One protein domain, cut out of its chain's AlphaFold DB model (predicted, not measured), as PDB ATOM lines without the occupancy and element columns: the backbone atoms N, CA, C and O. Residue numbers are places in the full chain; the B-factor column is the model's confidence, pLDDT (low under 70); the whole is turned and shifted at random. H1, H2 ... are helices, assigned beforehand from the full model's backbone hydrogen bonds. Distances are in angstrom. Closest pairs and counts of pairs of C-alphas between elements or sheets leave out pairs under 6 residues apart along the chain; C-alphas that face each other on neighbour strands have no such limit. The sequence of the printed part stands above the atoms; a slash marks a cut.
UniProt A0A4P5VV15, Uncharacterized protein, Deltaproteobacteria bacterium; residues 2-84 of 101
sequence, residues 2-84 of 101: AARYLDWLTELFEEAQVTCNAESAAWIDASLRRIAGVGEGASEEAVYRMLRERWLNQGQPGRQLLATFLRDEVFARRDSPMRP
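This is residues 2 to 84 of the 101 residues of an uncharacterized protein of Deltaproteobacteria bacterium (UniProt A0A4P5VV15). Four crossed helices make a compact cluster: H2 and the last residues of H1 pack on H4, the longest, and H3 packs on the last residues of H2. The printed 83 residues hold four named helices, H1 to H4 in order, and no named strand: all helix. The radius of gyration of the C-alphas is 11.9 A, the spans 32 by 28 by 22 A.

Start at H1, residues 2 to 16; its residues 12 to 16 alone touch H4, residues 60 to 75, closest at C-alphas 16 and 67, 4.4 A. H2, residues 25 to 36, touches H4 at a steep 53 degrees, closest at C-alphas 31 and 73, 6.0 A. H3, residues 44 to 54, touches H2, closest at C-alphas 51 and 36, 5.3 A. Every helix O i to N i+4 pair is within hydrogen-bond range.

Find C-alpha 2 at (112.685, 111.825, 133.644), where H1 begins, 20.7 A long. H2 spans 16.2 A, H3 15.4 A. H4 runs 22.3 A to C-alpha 75 at (139.390, 111.893, 134.033).

C-alphas 3 and 78 are farthest apart, 32.7 A. No cut or long link; pLDDT is under 70 at residues 2 to 5, 23 and 77 to 84.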
ATOM      1  N   ALA A   2     111.531 112.663 133.999       56.38
ATOM      2  CA  ALA A   2     112.685 111.825 133.644       56.38
ATOM      3  C   ALA A   2     113.263 112.051 132.226       56.38
ATOM      4  O   ALA A   2     114.473 112.141 132.090       56.38
ATOM      5  N   ALA A   3     112.431 112.232 131.190       64.06
ATOM      6  CA  ALA A   3     112.920 112.428 129.813       64.06
ATOM      7  C   ALA A   3     113.842 113.656 129.662       64.06
ATOM      8  O   ALA A   3     114.968 113.530 129.208       64.06
ATOM      9  N   ARG A   4     113.427 114.821 130.182       68.56
ATOM     10  CA  ARG A   4     114.240 116.054 130.146       68.56
ATOM     11  C   ARG A   4     115.549 115.953 130.930       68.56
ATOM     12  O   ARG A   4     116.486 116.686 130.636       68.56
ATOM     13  N   TYR A   5     115.581 115.110 131.958       68.62
ATOM     14  CA  TYR A   5     116.785 114.870 132.743       68.62
ATOM     15  C   TYR A   5     117.779 113.998 131.972       68.62
ATOM     16  O   TYR A   5     118.957 114.334 131.908       68.62
ATOM     17  N   LEU A   6     117.289 112.933 131.330       70.81
ATOM     18  CA  LEU A   6     118.096 112.033 130.505       70.81
ATOM     19  C   LEU A   6     118.627 112.718 129.238       70.81
ATOM     20  O   LEU A   6     119.804 112.563 128.921       70.81
ATOM     21  N   ASP A   7     117.803 113.525 128.563       78.19
ATOM     22  CA  ASP A   7     118.230 114.306 127.393       78.19
ATOM     23  C   ASP A   7     119.365 115.265 127.773       78.19
ATOM     24  O   ASP A   7     120.406 115.321 127.125       78.19
ATOM     25  N   TRP A   8     119.206 115.966 128.898       80.44
ATOM     26  CA  TRP A   8     120.223 116.881 129.400       80.44
ATOM     27  C   TRP A   8     121.518 116.171 129.823       80.44
ATOM     28  O   TRP A   8     122.602 116.684 129.554       80.44
ATOM     29  N   LEU A   9     121.424 115.014 130.486       79.75
ATOM     30  CA  LEU A   9     122.601 114.212 130.834       79.75
ATOM     31  C   LEU A   9     123.360 113.775 129.582       79.75
ATOM     32  O   LEU A   9     124.584 113.820 129.574       79.75
ATOM     33  N   THR A  10     122.636 113.404 128.527       80.31
ATOM     34  CA  THR A  10     123.231 113.010 127.246       80.31
ATOM     35  C   THR A  10     124.012 114.173 126.635       80.31
ATOM     36  O   THR A  10     125.198 114.024 126.358       80.31
ATOM     37  N   GLU A  11     123.401 115.359 126.546       82.88
ATOM     38  CA  GLU A  11     124.073 116.577 126.065       82.88
ATOM     39  C   GLU A  11     125.299 116.937 126.926       82.88
ATOM     40  O   GLU A  11     126.349 117.311 126.407       82.88
ATOM     41  N   LEU A  12     125.193 116.798 128.252       84.44
ATOM     42  CA  LEU A  12     126.301 117.064 129.169       84.44
ATOM     43  C   LEU A  12     127.463 116.084 128.963       84.44
ATOM     44  O   LEU A  12     128.621 116.490 129.022       84.44
ATOM     45  N   PHE A  13     127.171 114.800 128.760       84.50
ATOM     46  CA  PHE A  13     128.187 113.773 128.539       84.50
ATOM     47  C   PHE A  13     128.895 113.963 127.201       84.50
ATOM     48  O   PHE A  13     130.119 113.837 127.146       84.50
ATOM     49  N   GLU A  14     128.153 114.334 126.157       81.88
ATOM     50  CA  GLU A  14     128.718 114.707 124.861       81.88
ATOM     51  C   GLU A  14     129.651 115.918 124.985       81.88
ATOM     52  O   GLU A  14     130.803 115.848 124.551       81.88
ATOM     53  N   GLU A  15     129.212 116.995 125.649       82.12
ATOM     54  CA  GLU A  15     130.053 118.177 125.888       82.12
ATOM     55  C   GLU A  15     131.290 117.852 126.741       82.12
ATOM     56  O   GLU A  15     132.391 118.333 126.463       82.12
ATOM     57  N   ALA A  16     131.137 117.009 127.764       80.56
ATOM     58  CA  ALA A  16     132.236 116.584 128.628       80.56
ATOM     59  C   ALA A  16     133.180 115.576 127.945       80.56
ATOM     60  O   ALA A  16     134.251 115.288 128.487       80.56
ATOM     61  N   GLN A  17     132.809 115.053 126.770       81.44
ATOM     62  CA  GLN A  17     133.488 113.950 126.081       81.44
ATOM     63  C   GLN A  17     133.640 112.712 126.981       81.44
ATOM     64  O   GLN A  17     134.679 112.051 126.994       81.44
ATOM     65  N   VAL A  18     132.603 112.417 127.771       79.06
ATOM     66  CA  VAL A  18     132.563 111.293 128.712       79.06
ATOM     67  C   VAL A  18     131.669 110.192 128.151       79.06
ATOM     68  O   VAL A  18     130.480 110.398 127.920       79.06
ATOM     69  N   THR A  19     132.216 108.990 127.984       79.06
ATOM     70  CA  THR A  19     131.433 107.827 127.549       79.06
ATOM     71  C   THR A  19     130.742 107.174 128.744       79.06
ATOM     72  O   THR A  19     131.400 106.613 129.624       79.06
ATOM     73  N   CYS A  20     129.408 107.198 128.761       73.06
ATOM     74  CA  CYS A  20     128.606 106.478 129.748       73.06
ATOM     75  C   CYS A  20     128.388 105.021 129.303       73.06
ATOM     76  O   CYS A  20     127.694 104.756 128.325       73.06
ATOM     77  N   ASN A  21     129.002 104.073 130.010       79.06
ATOM     78  CA  ASN A  21     128.817 102.631 129.849       79.06
ATOM     79  C   ASN A  21     128.574 101.984 131.227       79.06
ATOM     80  O   ASN A  21     128.663 102.655 132.251       79.06
ATOM     81  N   ALA A  22     128.257 100.689 131.281       73.31
ATOM     82  CA  ALA A  22     127.921 100.021 132.544       73.31
ATOM     83  C   ALA A  22     129.044 100.081 133.603       73.31
ATOM     84  O   ALA A  22     128.759 100.122 134.798       73.31
ATOM     85  N   GLU A  23     130.308 100.124 133.178       68.31
ATOM     86  CA  GLU A  23     131.478 100.184 134.062       68.31
ATOM     87  C   GLU A  23     131.767 101.614 134.547       68.31
ATOM     88  O   GLU A  23     132.332 101.821 135.621       68.31
ATOM     89  N   SER A  24     131.360 102.614 133.766       75.19
ATOM     90  CA  SER A  24     131.642 104.028 133.991       75.19
ATOM     91  C   SER A  24     130.460 104.780 134.618       75.19
ATOM     92  O   SER A  24     130.662 105.792 135.287       75.19
ATOM     93  N   ALA A  25     129.238 104.256 134.490       80.81
ATOM     94  CA  ALA A  25     128.002 104.875 134.965       80.81
ATOM     95  C   ALA A  25     128.025 105.181 136.470       80.81
ATOM     96  O   ALA A  25     127.707 106.298 136.871       80.81
ATOM     97  N   ALA A  26     128.474 104.234 137.300       82.62
ATOM     98  CA  ALA A  26     128.585 104.444 138.747       82.62
ATOM     99  C   ALA A  26     129.605 105.546 139.095       82.62
ATOM    100  O   ALA A  26     129.398 106.333 140.020       82.62
ATOM    101  N   TRP A  27     130.694 105.644 138.327       84.38
ATOM    102  CA  TRP A  27     131.708 106.682 138.507       84.38
ATOM    103  C   TRP A  27     131.205 108.066 138.090       84.38
ATOM    104  O   TRP A  27     131.487 109.063 138.760       84.38
ATOM    105  N   ILE A  28     130.452 108.126 136.993       84.06
ATOM    106  CA  ILE A  28     129.837 109.350 136.481       84.06
ATOM    107  C   ILE A  28     128.778 109.849 137.463       84.06
ATOM    108  O   ILE A  28     128.820 111.017 137.843       84.06
ATOM    109  N   ASP A  29     127.897 108.971 137.948       85.88
ATOM    110  CA  ASP A  29     126.887 109.313 138.955       85.88
ATOM    111  C   ASP A  29     127.535 109.834 140.249       85.88
ATOM    112  O   ASP A  29     127.193 110.915 140.736       85.88
ATOM    113  N   ALA A  30     128.568 109.150 140.752       86.81
ATOM    114  CA  ALA A  30     129.324 109.615 141.916       86.81
ATOM    115  C   ALA A  30     129.991 110.984 141.680       86.81
ATOM    116  O   ALA A  30     130.049 111.818 142.587       86.81
ATOM    117  N   SER A  31     130.489 111.237 140.469       88.25
ATOM    118  CA  SER A  31     131.087 112.524 140.095       88.25
ATOM    119  C   SER A  31     130.035 113.634 140.027       88.25
ATOM    120  O   SER A  31     130.242 114.705 140.593       88.25
ATOM    121  N   LEU A  32     128.864 113.369 139.444       88.38
ATOM    122  CA  LEU A  32     127.742 114.312 139.417       88.38
ATOM    123  C   LEU A  32     127.255 114.663 140.826       88.38
ATOM    124  O   LEU A  32     127.026 115.838 141.115       88.38
ATOM    125  N   ARG A  33     127.155 113.678 141.727       89.56
ATOM    126  CA  ARG A  33     126.798 113.898 143.141       89.56
ATOM    127  C   ARG A  33     127.813 114.784 143.859       89.56
ATOM    128  O   ARG A  33     127.419 115.715 144.563       89.56
ATOM    129  N   ARG A  34     129.111 114.550 143.632       88.12
ATOM    130  CA  ARG A  34     130.197 115.387 144.171       88.12
ATOM    131  C   ARG A  34     130.108 116.826 143.671       88.12
ATOM    132  O   ARG A  34     130.147 117.745 144.484       88.12
ATOM    133  N   ILE A  35     129.918 117.024 142.367       88.69
ATOM    134  CA  ILE A  35     129.792 118.362 141.763       88.69
ATOM    135  C   ILE A  35     128.535 119.081 142.274       88.69
ATOM    136  O   ILE A  35     128.563 120.276 142.585       88.69
ATOM    137  N   ALA A  36     127.428 118.351 142.418       88.44
ATOM    138  CA  ALA A  36     126.201 118.860 143.018       88.44
ATOM    139  C   ALA A  36     126.367 119.187 144.514       88.44
ATOM    140  O   ALA A  36     125.606 119.989 145.055       88.44
ATOM    141  N   GLY A  37     127.372 118.612 145.181       89.06
ATOM    142  CA  GLY A  37     127.600 118.748 146.617       89.06
ATOM    143  C   GLY A  37     126.517 118.064 147.448       89.06
ATOM    144  O   GLY A  37     126.161 118.566 148.511       89.06
ATOM    145  N   VAL A  38     125.958 116.961 146.945       88.94
ATOM    146  CA  VAL A  38     124.922 116.184 147.634       88.94
ATOM    147  C   VAL A  38     125.492 114.862 148.143       88.94
ATOM    148  O   VAL A  38     126.446 114.326 147.581       88.94
ATOM    149  N   GLY A  39     124.919 114.332 149.225       84.50
ATOM    150  CA  GLY A  39     125.349 113.053 149.794       84.50
ATOM    151  C   GLY A  39     125.051 111.860 148.876       84.50
ATOM    152  O   GLY A  39     124.162 111.920 148.026       84.50
ATOM    153  N   GLU A  40     125.749 110.743 149.092       76.19
ATOM    154  CA  GLU A  40     125.602 109.514 148.292       76.19
ATOM    155  C   GLU A  40     124.175 108.938 148.298       76.19
ATOM    156  O   GLU A  40     123.788 108.272 147.348       76.19
ATOM    157  N   GLY A  41     123.349 109.270 149.297       79.62
ATOM    158  CA  GLY A  41     121.933 108.880 149.368       79.62
ATOM    159  C   GLY A  41     120.937 109.851 148.719       79.62
ATOM    160  O   GLY A  41     119.731 109.642 148.834       79.62
ATOM    161  N   ALA A  42     121.391 110.937 148.086       86.38
ATOM    162  CA  ALA A  42     120.491 111.896 147.446       86.38
ATOM    163  C   ALA A  42     119.748 111.272 146.249       86.38
ATOM    164  O   ALA A  42     120.284 110.412 145.549       86.38
ATOM    165  N   SER A  43     118.517 111.710 145.985       88.00
ATOM    166  CA  SER A  43     117.815 111.301 144.766       88.00
ATOM    167  C   SER A  43     118.440 111.961 143.534       88.00
ATOM    168  O   SER A  43     118.991 113.062 143.621       88.00
ATOM    169  N   GLU A  44     118.307 111.328 142.367       83.75
ATOM    170  CA  GLU A  44     118.706 111.919 141.078       83.75
ATOM    171  C   GLU A  44     118.050 113.289 140.855       83.75
ATOM    172  O   GLU A  44     118.666 114.222 140.347       83.75
ATOM    173  N   GLU A  45     116.811 113.452 141.320       85.06
ATOM    174  CA  GLU A  45     116.088 114.719 141.243       85.06
ATOM    175  C   GLU A  45     116.723 115.808 142.122       85.06
ATOM    176  O   GLU A  45     116.802 116.965 141.709       85.06
ATOM    177  N   ALA A  46     117.243 115.452 143.302       88.06
ATOM    178  CA  ALA A  46     117.984 116.377 144.154       88.06
ATOM    179  C   ALA A  46     119.335 116.768 143.529       88.06
ATOM    180  O   ALA A  46     119.689 117.950 143.540       88.06
ATOM    181  N   VAL A  47     120.051 115.805 142.932       88.31
ATOM    182  CA  VAL A  47     121.281 116.054 142.155       88.31
ATOM    183  C   VAL A  47     120.980 117.025 141.014       88.31
ATOM    184  O   VAL A  47     121.613 118.075 140.908       88.31
ATOM    185  N   TYR A  48     119.965 116.723 140.201       85.94
ATOM    186  CA  TYR A  48     119.555 117.560 139.078       85.94
ATOM    187  C   TYR A  48     119.190 118.971 139.519       85.94
ATOM    188  O   TYR A  48     119.634 119.944 138.914       85.94
ATOM    189  N   ARG A  49     118.402 119.103 140.590       88.75
ATOM    190  CA  ARG A  49     117.980 120.405 141.102       88.75
ATOM    191  C   ARG A  49     119.176 121.245 141.545       88.75
ATOM    192  O   ARG A  49     119.246 122.415 141.186       88.75
ATOM    193  N   MET A  50     120.137 120.650 142.249       90.81
ATOM    194  CA  MET A  50     121.361 121.340 142.672       90.81
ATOM    195  C   MET A  50     122.244 121.756 141.504       90.81
ATOM    196  O   MET A  50     122.694 122.902 141.454       90.81
ATOM    197  N   LEU A  51     122.448 120.871 140.529       88.31
ATOM    198  CA  LEU A  51     123.189 121.208 139.314       88.31
ATOM    199  C   LEU A  51     122.477 122.300 138.513       88.31
ATOM    200  O   LEU A  51     123.120 123.204 137.979       88.31
ATOM    201  N   ARG A  52     121.143 122.268 138.480       87.88
ATOM    202  CA  ARG A  52     120.334 123.278 137.810       87.88
ATOM    203  C   ARG A  52     120.432 124.642 138.478       87.88
ATOM    204  O   ARG A  52     120.672 125.628 137.787       87.88
ATOM    205  N   GLU A  53     120.270 124.695 139.796       88.69
ATOM    206  CA  GLU A  53     120.357 125.933 140.575       88.69
ATOM    207  C   GLU A  53     121.747 126.570 140.476       88.69
ATOM    208  O   GLU A  53     121.845 127.784 140.307       88.69
ATOM    209  N   ARG A  54     122.813 125.760 140.530       87.75
ATOM    210  CA  ARG A  54     124.195 126.257 140.501       87.75
ATOM    211  C   ARG A  54     124.699 126.598 139.105       87.75
ATOM    212  O   ARG A  54     125.361 127.618 138.948       87.75
ATOM    213  N   TRP A  55     124.399 125.769 138.107       87.25
ATOM    214  CA  TRP A  55     125.035 125.845 136.789       87.25
ATOM    215  C   TRP A  55     124.024 126.091 135.672       87.25
ATOM    216  O   TRP A  55     124.149 127.065 134.937       87.25
ATOM    217  N   LEU A  56     122.988 125.257 135.548       82.12
ATOM    218  CA  LEU A  56     122.135 125.281 134.346       82.12
ATOM    219  C   LEU A  56     121.269 126.539 134.228       82.12
ATOM    220  O   LEU A  56     120.948 126.954 133.117       82.12
ATOM    221  N   ASN A  57     120.913 127.179 135.343       86.69
ATOM    222  CA  ASN A  57     120.183 128.450 135.326       86.69
ATOM    223  C   ASN A  57     121.002 129.608 134.726       86.69
ATOM    224  O   ASN A  57     120.421 130.622 134.351       86.69
ATOM    225  N   GLN A  58     122.324 129.456 134.594       84.38
ATOM    226  CA  GLN A  58     123.192 130.430 133.924       84.38
ATOM    227  C   GLN A  58     123.174 130.281 132.390       84.38
ATOM    228  O   GLN A  58     123.847 131.030 131.687       84.38
ATOM    229  N   GLY A  59     122.415 129.318 131.854       84.44
ATOM    230  CA  GLY A  59     122.344 129.034 130.423       84.44
ATOM    231  C   GLY A  59     123.581 128.297 129.905       84.44
ATOM    232  O   GLY A  59     124.192 127.498 130.615       84.44
ATOM    233  N   GLN A  60     123.944 128.562 128.648       81.38
ATOM    234  CA  GLN A  60     125.050 127.886 127.953       81.38
ATOM    235  C   GLN A  60     126.407 127.958 128.688       81.38
ATOM    236  O   GLN A  60     127.045 126.916 128.829       81.38
ATOM    237  N   PRO A  61     126.844 129.107 129.247       86.31
ATOM    238  CA  PRO A  61     128.123 129.183 129.963       86.31
ATOM    239  C   PRO A  61     128.185 128.271 131.193       86.31
ATOM    240  O   PRO A  61     129.198 127.624 131.450       86.31
ATOM    241  N   GLY A  62     127.084 128.180 131.946       85.81
ATOM    242  CA  GLY A  62     127.015 127.307 133.113       85.81
ATOM    243  C   GLY A  62     127.047 125.828 132.738       85.81
ATOM    244  O   GLY A  62     127.657 125.030 133.447       85.81
ATOM    245  N   ARG A  63     126.449 125.463 131.597       83.62
ATOM    246  CA  ARG A  63     126.522 124.100 131.056       83.62
ATOM    247  C   ARG A  63     127.952 123.724 130.654       83.62
ATOM    248  O   ARG A  63     128.425 122.687 131.106       83.62
ATOM    249  N   GLN A  64     128.655 124.587 129.920       85.75
ATOM    250  CA  GLN A  64     130.046 124.342 129.507       85.75
ATOM    251  C   GLN A  64     130.993 124.196 130.706       85.75
ATOM    252  O   GLN A  64     131.863 123.321 130.731       85.75
ATOM    253  N   LEU A  65     130.807 125.029 131.735       87.12
ATOM    254  CA  LEU A  65     131.563 124.911 132.982       87.12
ATOM    255  C   LEU A  65     131.274 123.582 133.678       87.12
ATOM    256  O   LEU A  65     132.203 122.892 134.088       87.12
ATOM    257  N   LEU A  66     130.006 123.185 133.764       87.44
ATOM    258  CA  LEU A  66     129.627 121.909 134.358       87.44
ATOM    259  C   LEU A  66     130.197 120.712 133.583       87.44
ATOM    260  O   LEU A  66     130.673 119.768 134.210       87.44
ATOM    261  N   ALA A  67     130.201 120.759 132.249       87.38
ATOM    262  CA  ALA A  67     130.829 119.742 131.409       87.38
ATOM    263  C   ALA A  67     132.337 119.641 131.686       87.38
ATOM    264  O   ALA A  67     132.873 118.543 131.830       87.38
ATOM    265  N   THR A  68     133.005 120.786 131.847       86.06
ATOM    266  CA  THR A  68     134.428 120.853 132.209       86.06
ATOM    267  C   THR A  68     134.682 120.240 133.588       86.06
ATOM    268  O   THR A  68     135.556 119.389 133.724       86.06
ATOM    269  N   PHE A  69     133.877 120.584 134.600       87.31
ATOM    270  CA  PHE A  69     134.001 119.987 135.936       87.31
ATOM    271  C   PHE A  69     133.736 118.486 135.934       87.31
ATOM    272  O   PHE A  69     134.439 117.740 136.612       87.31
ATOM    273  N   LEU A  70     132.740 118.031 135.171       87.44
ATOM    274  CA  LEU A  70     132.464 116.609 135.024       87.44
ATOM    275  C   LEU A  70     133.649 115.895 134.381       87.44
ATOM    276  O   LEU A  70     134.071 114.863 134.891       87.44
ATOM    277  N   ARG A  71     134.215 116.458 133.311       84.06
ATOM    278  CA  ARG A  71     135.407 115.925 132.654       84.06
ATOM    279  C   ARG A  71     136.585 115.840 133.624       84.06
ATOM    280  O   ARG A  71     137.211 114.789 133.706       84.06
ATOM    281  N   ASP A  72     136.864 116.886 134.392       84.25
ATOM    282  CA  ASP A  72     137.969 116.881 135.354       84.25
ATOM    283  C   ASP A  72     137.745 115.853 136.472       84.25
ATOM    284  O   ASP A  72     138.623 115.042 136.762       84.25
ATOM    285  N   GLU A  73     136.549 115.798 137.058       84.44
ATOM    286  CA  GLU A  73     136.213 114.806 138.089       84.44
ATOM    287  C   GLU A  73     136.261 113.370 137.554       84.44
ATOM    288  O   GLU A  73     136.668 112.444 138.266       84.44
ATOM    289  N   VAL A  74     135.862 113.182 136.294       82.56
ATOM    290  CA  VAL A  74     135.874 111.888 135.629       82.56
ATOM    291  C   VAL A  74     137.289 111.482 135.250       82.56
ATOM    292  O   VAL A  74     137.657 110.372 135.584       82.56
ATOM    293  N   PHE A  75     138.100 112.311 134.600       76.56
ATOM    294  CA  PHE A  75     139.390 111.893 134.033       76.56
ATOM    295  C   PHE A  75     140.603 112.203 134.920       76.56
ATOM    296  O   PHE A  75     141.588 111.462 134.886       76.56
ATOM    297  N   ALA A  76     140.572 113.276 135.718       71.44
ATOM    298  CA  ALA A  76     141.745 113.720 136.477       71.44
ATOM    299  C   ALA A  76     141.975 112.901 137.757       71.44
ATOM    300  O   ALA A  76     143.096 112.835 138.276       71.44
ATOM    301  N   ARG A  77     140.938 112.226 138.268       68.75
ATOM    302  CA  ARG A  77     141.049 111.392 139.471       68.75
ATOM    303  C   ARG A  77     141.872 110.137 139.184       68.75
ATOM    304  O   ARG A  77     141.687 109.455 138.180       68.75
ATOM    305  N   ARG A  78     142.816 109.849 140.085       60.50
ATOM    306  CA  ARG A  78     143.799 108.760 139.954       60.50
ATOM    307  C   ARG A  78     143.157 107.380 139.806       60.50
ATOM    308  O   ARG A  78     143.692 106.560 139.073       60.50
ATOM    309  N   ASP A  79     142.006 107.183 140.439       66.75
ATOM    310  CA  ASP A  79     141.281 105.907 140.462       66.75
ATOM    311  C   ASP A  79     140.193 105.823 139.385       66.75
ATOM    312  O   ASP A  79     139.372 104.908 139.402       66.75
ATOM    313  N   SER A  80     140.140 106.795 138.470       64.88
ATOM    314  CA  SER A  80     139.110 106.779 137.446       64.88
ATOM    315  C   SER A  80     139.327 105.626 136.466       64.88
ATOM    316  O   SER A  80     140.398 105.541 135.858       64.88
ATOM    317  N   PRO A  81     138.296 104.799 136.218       65.25
ATOM    318  CA  PRO A  81     138.347 103.762 135.192       65.25
ATOM    319  C   PRO A  81     138.420 104.348 133.774       65.25
ATOM    320  O   PRO A  81     138.775 103.646 132.832       65.25
ATOM    321  N   MET A  82     138.085 105.633 133.623       67.88
ATOM    322  CA  MET A  82     138.121 106.369 132.360       67.88
ATOM    323  C   MET A  82     139.428 107.143 132.170       67.88
ATOM    324  O   MET A  82     139.651 107.704 131.098       67.88
ATOM    325  N   ARG A  83     140.307 107.183 133.181       64.50
ATOM    326  CA  ARG A  83     141.631 107.782 133.030       64.50
ATOM    327  C   ARG A  83     142.437 106.947 132.026       64.50
ATOM    328  O   ARG A  83     142.574 105.740 132.234       64.50
ATOM    329  N   PRO A  84     142.998 107.553 130.966       57.00
ATOM    330  CA  PRO A  84     143.912 106.835 130.088       57.00
ATOM    331  C   PRO A  84     145.090 106.316 130.925       57.00
ATOM    332  O   PRO A  84     145.668 107.053 131.731       57.00
TER     333      PRO A  84